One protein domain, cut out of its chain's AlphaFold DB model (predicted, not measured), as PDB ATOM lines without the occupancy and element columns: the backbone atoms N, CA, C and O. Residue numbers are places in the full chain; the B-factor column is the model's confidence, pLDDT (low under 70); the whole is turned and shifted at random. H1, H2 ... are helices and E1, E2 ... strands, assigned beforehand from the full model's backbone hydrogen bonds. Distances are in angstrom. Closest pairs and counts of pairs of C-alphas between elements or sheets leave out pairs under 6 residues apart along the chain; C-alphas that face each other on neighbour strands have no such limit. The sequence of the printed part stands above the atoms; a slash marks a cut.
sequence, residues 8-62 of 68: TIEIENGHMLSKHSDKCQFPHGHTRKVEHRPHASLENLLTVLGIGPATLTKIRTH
ATOM      1  N   THR A   8     -47.151  30.202  19.380       87.25
ATOM      2  CA  THR A   8     -47.757  28.976  18.854       87.25
ATOM      3  C   THR A   8     -48.590  29.286  17.619       87.25
ATOM      4  O   THR A   8     -49.281  30.309  17.586       87.25
ATOM      5  N   ILE A   9     -48.510  28.412  16.620       89.50
ATOM      6  CA  ILE A   9     -49.367  28.415  15.435       89.50
ATOM      7  C   ILE A   9     -50.005  27.038  15.257       89.50
ATOM      8  O   ILE A   9     -49.414  26.018  15.621       89.50
ATOM      9  N   GLU A  10     -51.208  27.024  14.697       95.69
ATOM     10  CA  GLU A  10     -51.907  25.809  14.285       95.69
ATOM     11  C   GLU A  10     -51.896  25.736  12.761       95.69
ATOM     12  O   GLU A  10     -52.085  26.744  12.078       95.69
ATOM     13  N   ILE A  11     -51.592  24.553  12.235       95.69
ATOM     14  CA  ILE A  11     -51.439  24.304  10.806       95.69
ATOM     15  C   ILE A  11     -52.286  23.092  10.448       95.69
ATOM     16  O   ILE A  11     -52.046  21.997  10.957       95.69
ATOM     17  N   GLU A  12     -53.218  23.284   9.524       97.62
ATOM     18  CA  GLU A  12     -53.955  22.195   8.890       97.62
ATOM     19  C   GLU A  12     -53.175  21.684   7.681       97.62
ATOM     20  O   GLU A  12     -52.823  22.451   6.781       97.62
ATOM     21  N   ASN A  13     -52.865  20.386   7.654       96.19
ATOM     22  CA  ASN A  13     -52.101  19.800   6.556       96.19
ATOM     23  C   ASN A  13     -52.476  18.337   6.277       96.19
ATOM     24  O   ASN A  13     -52.573  17.518   7.193       96.19
ATOM     25  N   GLY A  14     -52.616  18.018   4.986       96.31
ATOM     26  CA  GLY A  14     -52.743  16.657   4.468       96.31
ATOM     27  C   GLY A  14     -51.386  16.023   4.160       96.31
ATOM     28  O   GLY A  14     -50.493  16.702   3.650       96.31
ATOM     29  N   HIS A  15     -51.223  14.730   4.451       95.56
ATOM     30  CA  HIS A  15     -49.984  14.011   4.164       95.56
ATOM     31  C   HIS A  15     -50.176  12.495   3.974       95.56
ATOM     32  O   HIS A  15     -51.247  11.938   4.219       95.56
ATOM     33  N   MET A  16     -49.097  11.837   3.540       97.06
ATOM     34  CA  MET A  16     -48.972  10.383   3.432       97.06
ATOM     35  C   MET A  16     -47.514   9.975   3.705       97.06
ATOM     36  O   MET A  16     -46.599  10.489   3.060       97.06
ATOM     37  N   LEU A  17     -47.287   9.072   4.661       95.38
ATOM     38  CA  LEU A  17     -45.958   8.565   5.024       95.38
ATOM     39  C   LEU A  17     -45.781   7.128   4.522       95.38
ATOM     40  O   LEU A  17     -46.203   6.178   5.174       95.38
ATOM     41  N   SER A  18     -45.096   6.964   3.392       90.62
ATOM     42  CA  SER A  18     -44.984   5.689   2.660       90.62
ATOM     43  C   SER A  18     -44.370   4.509   3.430       90.62
ATOM     44  O   SER A  18     -44.488   3.375   2.980       90.62
ATOM     45  N   LYS A  19     -43.707   4.749   4.570       93.25
ATOM     46  CA  LYS A  19     -43.082   3.713   5.417       93.25
ATOM     47  C   LYS A  19     -43.660   3.649   6.837       93.25
ATOM     48  O   LYS A  19     -43.045   3.055   7.717       93.25
ATOM     49  N   HIS A  20     -44.783   4.314   7.093       93.44
ATOM     50  CA  HIS A  20     -45.381   4.342   8.424       93.44
ATOM     51  C   HIS A  20     -46.165   3.053   8.685       93.44
ATOM     52  O   HIS A  20     -46.915   2.611   7.823       93.44
ATOM     53  N   SER A  21     -46.011   2.453   9.869       91.38
ATOM     54  CA  SER A  21     -46.690   1.191  10.207       91.38
ATOM     55  C   SER A  21     -48.212   1.335  10.269       91.38
ATOM     56  O   SER A  21     -48.943   0.408   9.934       91.38
ATOM     57  N   ASP A  22     -48.684   2.514  10.679       91.69
ATOM     58  CA  ASP A  22     -50.099   2.741  10.985       91.69
ATOM     59  C   ASP A  22     -50.835   3.531   9.889       91.69
ATOM     60  O   ASP A  22     -50.388   3.637   8.747       91.69
ATOM     61  N   LYS A  23     -51.979   4.129  10.247       91.56
ATOM     62  CA  LYS A  23     -52.895   4.835   9.338       91.56
ATOM     63  C   LYS A  23     -52.262   6.003   8.580       91.56
ATOM     64  O   LYS A  23     -52.771   6.358   7.523       91.56
ATOM     65  N   CYS A  24     -51.143   6.550   9.061       95.00
ATOM     66  CA  CYS A  24     -50.465   7.645   8.370       95.00
ATOM     67  C   CYS A  24     -49.878   7.257   7.001       95.00
ATOM     68  O   CYS A  24     -49.463   8.134   6.244       95.00
ATOM     69  N   GLN A  25     -49.852   5.961   6.668       96.31
ATOM     70  CA  GLN A  25     -49.473   5.469   5.342       96.31
ATOM     71  C   GLN A  25     -50.521   5.728   4.251       96.31
ATOM     72  O   GLN A  25     -50.186   5.663   3.072       96.31
ATOM     73  N   PHE A  26     -51.768   6.032   4.621       95.75
ATOM     74  CA  PHE A  26     -52.847   6.366   3.687       95.75
ATOM     75  C   PHE A  26     -53.057   7.889   3.636       95.75
ATOM     76  O   PHE A  26     -52.731   8.561   4.611       95.75
ATOM     77  N   PRO A  27     -53.600   8.475   2.553       96.62
ATOM     78  CA  PRO A  27     -53.880   9.913   2.497       96.62
ATOM     79  C   PRO A  27     -54.881  10.356   3.576       96.62
ATOM     80  O   PRO A  27     -55.997   9.847   3.648       96.62
ATOM     81  N   HIS A  28     -54.480  11.309   4.414       96.56
ATOM     82  CA  HIS A  28     -55.291  11.875   5.503       96.56
ATOM     83  C   HIS A  28     -54.727  13.249   5.910       96.56
ATOM     84  O   HIS A  28     -53.760  13.724   5.310       96.56
ATOM     85  N   GLY A  29     -55.311  13.903   6.923       96.25
ATOM     86  CA  GLY A  29     -54.842  15.196   7.432       96.25
ATOM     87  C   GLY A  29     -54.751  15.277   8.953       96.25
ATOM     88  O   GLY A  29     -55.277  14.422   9.664       96.25
ATOM     89  N   HIS A  30     -54.061  16.315   9.433       96.12
ATOM     90  CA  HIS A  30     -53.926  16.644  10.851       96.12
ATOM     91  C   HIS A  30     -53.925  18.150  11.100       96.12
ATOM     92  O   HIS A  30     -53.279  18.898  10.361       96.12
ATOM     93  N   THR A  31     -54.472  18.524  12.254       97.00
ATOM     94  CA  THR A  31     -54.144  19.763  12.959       97.00
ATOM     95  C   THR A  31     -52.798  19.602  13.657       97.00
ATOM     96  O   THR A  31     -52.631  18.760  14.545       97.00
ATOM     97  N   ARG A  32     -51.808  20.401  13.265       94.44
ATOM     98  CA  ARG A  32     -50.478  20.416  13.881       94.44
ATOM     99  C   ARG A  32     -50.295  21.700  14.669       94.44
ATOM    100  O   ARG A  32     -50.370  22.790  14.113       94.44
ATOM    101  N   LYS A  33     -49.979  21.562  15.955       93.88
ATOM    102  CA  LYS A  33     -49.606  22.681  16.817       93.88
ATOM    103  C   LYS A  33     -48.088  22.812  16.846       93.88
ATOM    104  O   LYS A  33     -47.399  21.904  17.308       93.88
ATOM    105  N   VAL A  34     -47.568  23.929  16.349       89.94
ATOM    106  CA  VAL A  34     -46.131  24.224  16.336       89.94
ATOM    107  C   VAL A  34     -45.850  25.351  17.317       89.94
ATOM    108  O   VAL A  34     -46.335  26.470  17.147       89.94
ATOM    109  N   GLU A  35     -45.048  25.059  18.337       87.50
ATOM    110  CA  GLU A  35     -44.493  26.076  19.224       87.50
ATOM    111  C   GLU A  35     -43.139  26.536  18.677       87.50
ATOM    112  O   GLU A  35     -42.157  25.790  18.656       87.50
ATOM    113  N   HIS A  36     -43.071  27.789  18.236       78.25
ATOM    114  CA  HIS A  36     -41.796  28.426  17.964       78.25
ATOM    115  C   HIS A  36     -41.072  28.664  19.287       78.25
ATOM    116  O   HIS A  36     -41.626  29.258  20.217       78.25
ATOM    117  N   ARG A  37     -39.808  28.221  19.336       71.56
ATOM    118  CA  ARG A  37     -38.846  28.553  20.398       71.56
ATOM    119  C   ARG A  37     -38.860  30.058  20.702       71.56
ATOM    120  O   ARG A  37     -39.265  30.833  19.832       71.56
ATOM    121  N   PRO A  38     -38.419  30.475  21.908       69.25
ATOM    122  CA  PRO A  38     -38.543  31.858  22.342       69.25
ATOM    123  C   PRO A  38     -38.063  32.830  21.269       69.25
ATOM    124  O   PRO A  38     -37.038  32.575  20.635       69.25
ATOM    125  N   HIS A  39     -38.822  33.912  21.064       67.69
ATOM    126  CA  HIS A  39     -38.464  34.941  20.088       67.69
ATOM    127  C   HIS A  39     -36.984  35.315  20.255       67.69
ATOM    128  O   HIS A  39     -36.529  35.537  21.376       67.69
ATOM    129  N   ALA A  40     -36.231  35.356  19.150       64.38
ATOM    130  CA  ALA A  40     -34.780  35.573  19.184       64.38
ATOM    131  C   ALA A  40     -34.378  36.922  19.818       64.38
ATOM    132  O   ALA A  40     -33.266  37.069  20.305       64.38
ATOM    133  N   SER A  41     -35.300  37.888  19.866       75.06
ATOM    134  CA  SER A  41     -35.152  39.170  20.554       75.06
ATOM    135  C   SER A  41     -36.510  39.665  21.067       75.06
ATOM    136  O   SER A  41     -37.564  39.195  20.624       75.06
ATOM    137  N   LEU A  42     -36.496  40.619  22.003       77.50
ATOM    138  CA  LEU A  42     -37.707  41.307  22.473       77.50
ATOM    139  C   LEU A  42     -38.345  42.112  21.335       77.50
ATOM    140  O   LEU A  42     -39.562  42.127  21.202       77.50
ATOM    141  N   GLU A  43     -37.536  42.739  20.488       82.12
ATOM    142  CA  GLU A  43     -37.965  43.603  19.389       82.12
ATOM    143  C   GLU A  43     -38.840  42.854  18.376       82.12
ATOM    144  O   GLU A  43     -39.801  43.424  17.861       82.12
ATOM    145  N   ASN A  44     -38.604  41.552  18.174       80.25
ATOM    146  CA  ASN A  44     -39.457  40.711  17.329       80.25
ATOM    147  C   ASN A  44     -40.917  40.674  17.806       80.25
ATOM    148  O   ASN A  44     -41.820  40.460  16.998       80.25
ATOM    149  N   LEU A  45     -41.177  40.912  19.094       80.38
ATOM    150  CA  LEU A  45     -42.537  40.961  19.629       80.38
ATOM    151  C   LEU A  45     -43.335  42.150  19.097       80.38
ATOM    152  O   LEU A  45     -44.553  42.056  19.059       80.38
ATOM    153  N   LEU A  46     -42.688  43.225  18.633       84.75
ATOM    154  CA  LEU A  46     -43.383  44.368  18.026       84.75
ATOM    155  C   LEU A  46     -44.079  44.005  16.705       84.75
ATOM    156  O   LEU A  46     -44.961  44.730  16.258       84.75
ATOM    157  N   THR A  47     -43.710  42.879  16.087       82.19
ATOM    158  CA  THR A  47     -44.395  42.354  14.894       82.19
ATOM    159  C   THR A  47     -45.668  41.576  15.235       82.19
ATOM    160  O   THR A  47     -46.460  41.252  14.352       82.19
ATOM    161  N   VAL A  48     -45.893  41.267  16.517       79.88
ATOM    162  CA  VAL A  48     -47.083  40.553  16.977       79.88
ATOM    163  C   VAL A  48     -48.222  41.549  17.167       79.88
ATOM    164  O   VAL A  48     -48.123  42.487  17.958       79.88
ATOM    165  N   LEU A  49     -49.336  41.311  16.472       81.62
ATOM    166  CA  LEU A  49     -50.552  42.113  16.602       81.62
ATOM    167  C   LEU A  49     -50.960  42.251  18.081       81.62
ATOM    168  O   LEU A  49     -51.101  41.254  18.789       81.62
ATOM    169  N   GLY A  50     -51.146  43.491  18.535       84.19
ATOM    170  CA  GLY A  50     -51.507  43.809  19.922       84.19
ATOM    171  C   GLY A  50     -50.325  44.053  20.868       84.19
ATOM    172  O   GLY A  50     -50.542  44.468  22.008       84.19
ATOM    173  N   ILE A  51     -49.077  43.870  20.423       86.44
ATOM    174  CA  ILE A  51     -47.887  44.222  21.205       86.44
ATOM    175  C   ILE A  51     -47.297  45.535  20.685       86.44
ATOM    176  O   ILE A  51     -46.579  45.574  19.691       86.44
ATOM    177  N   GLY A  52     -47.590  46.627  21.392       89.50
ATOM    178  CA  GLY A  52     -46.985  47.934  21.140       89.50
ATOM    179  C   GLY A  52     -45.752  48.218  22.012       89.50
ATOM    180  O   GLY A  52     -45.458  47.463  22.947       89.50
ATOM    181  N   PRO A  53     -45.071  49.359  21.790       90.81
ATOM    182  CA  PRO A  53     -43.896  49.769  22.567       90.81
ATOM    183  C   PRO A  53     -44.147  49.821  24.082       90.81
ATOM    184  O   PRO A  53     -43.314  49.380  24.870       90.81
ATOM    185  N   ALA A  54     -45.325  50.289  24.504       91.19
ATOM    186  CA  ALA A  54     -45.697  50.348  25.919       91.19
ATOM    187  C   ALA A  54     -45.808  48.952  26.561       91.19
ATOM    188  O   ALA A  54     -45.384  48.748  27.700       91.19
ATOM    189  N   THR A  55     -46.356  47.980  25.826       89.50
ATOM    190  CA  THR A  55     -46.452  46.582  26.263       89.50
ATOM    191  C   THR A  55     -45.062  45.952  26.345       89.50
ATOM    192  O   THR A  55     -44.745  45.294  27.334       89.50
ATOM    193  N   LEU A  56     -44.200  46.222  25.357       87.00
ATOM    194  CA  LEU A  56     -42.820  45.741  25.332       87.00
ATOM    195  C   LEU A  56     -42.029  46.197  26.569       87.00
ATOM    196  O   LEU A  56     -41.379  45.376  27.217       87.00
ATOM    197  N   THR A  57     -42.132  47.477  26.939       88.81
ATOM    198  CA  THR A  57     -41.444  48.042  28.113       88.81
ATOM    199  C   THR A  57     -41.824  47.323  29.407       88.81
ATOM    200  O   THR A  57     -40.949  47.028  30.217       88.81
ATOM    201  N   LYS A  58     -43.106  46.976  29.581       88.25
ATOM    202  CA  LYS A  58     -43.584  46.228  30.757       88.25
ATOM    203  C   LYS A  58     -43.039  44.803  30.804       88.25
ATOM    204  O   LYS A  58     -42.778  44.286  31.880       88.25
ATOM    205  N   ILE A  59     -42.884  44.158  29.651       83.56
ATOM    206  CA  ILE A  59     -42.454  42.757  29.565       83.56
ATOM    207  C   ILE A  59     -40.923  42.626  29.660       83.56
ATOM    208  O   ILE A  59     -40.417  41.611  30.145       83.56
ATOM    209  N   ARG A  60     -40.174  43.656  29.245       82.69
ATOM    210  CA  ARG A  60     -38.702  43.677  29.210       82.69
ATOM    211  C   ARG A  60     -38.048  43.354  30.554       82.69
ATOM    212  O   ARG A  60     -37.029  42.677  30.584       82.69
ATOM    213  N   THR A  61     -38.636  43.800  31.659       82.94
ATOM    214  CA  THR A  61     -38.136  43.549  33.025       82.94
ATOM    215  C   THR A  61     -38.332  42.103  33.490       82.94
ATOM    216  O   THR A  61     -37.733  41.683  34.479       82.94
ATOM    217  N   HIS A  62     -39.161  41.328  32.787       79.69
ATOM    218  CA  HIS A  62     -39.579  39.986  33.188       79.69
ATOM    219  C   HIS A  62     -39.094  38.878  32.241       79.69
ATOM    220  O   HIS A  62     -39.202  37.692  32.577       79.69
TER     221      HIS A  62
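What this domain is: This is residues 8 to 62 of the 68 residues of a protein of Verrucomicrobia bacterium (UniProt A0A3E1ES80). What shape does the backbone make? It is a long two-stranded hairpin, E1 and E2, with a loop of residues 16 to 27 at its closed end and two short helices, H1 and H2, beyond its open end. What makes it up? The printed part has 55 residues in the order E1, E2, H1, H2, a mixed class of helices and strands; the sheet's order is E1 - E2, antiparallel. How compact is it? It is an extended rod spanning 50 by 17 by 13 A, with a radius of gyration of the C-alphas of 18.4 A.

Where its parts are: Where are the strands? E1, residues 8 to 15, begins with C-alpha 8 at (-47.757, 28.976, 18.854) and is 21.1 A long; E2, residues 28 to 36, is 24.7 A long. Where are the helices? H1, residues 43 to 47, is 7.9 A long. H2, residues 53 to 60, is 10.4 A long and ends with C-alpha 60 at (-38.702, 43.677, 29.210).

How they stand to each other: How do the strands pair? E1 and E2 form a hairpin, antiparallel at 154 degrees, with N 11 and O 32 at 2.9 A and N 34 and O 9 at 2.9 A within hydrogen-bond range. E1 bends by 50 degrees at residue 12. How do the helices stand? H1 and H2 touch, their closest C-alphas being those of Leu 46 and Pro 53, 7.1 A apart. H2 is apart from E1 and E2, and H1 is apart from E1. What do the helix backbones show? In H2 every O i to N i+4 pair is within hydrogen-bond range; in H1 0 of 1 is, beside 2 of 2 O i to N i+3 pairs.

The domain as a whole: How far does it reach? The two C-alphas farthest apart, those of Ser 21 and Ala 54, are 51.6 A apart. How are the parts linked? The printed part has no cut; the link E1 to E2 is long, E2 to H1 short and H1 to H2 tight. Residues 47 to 52, of which 47 belongs to H1, stand free. Where is confidence low? Residues 38 to 40 have pLDDT under 70, and the mean of the printed part is 87.9.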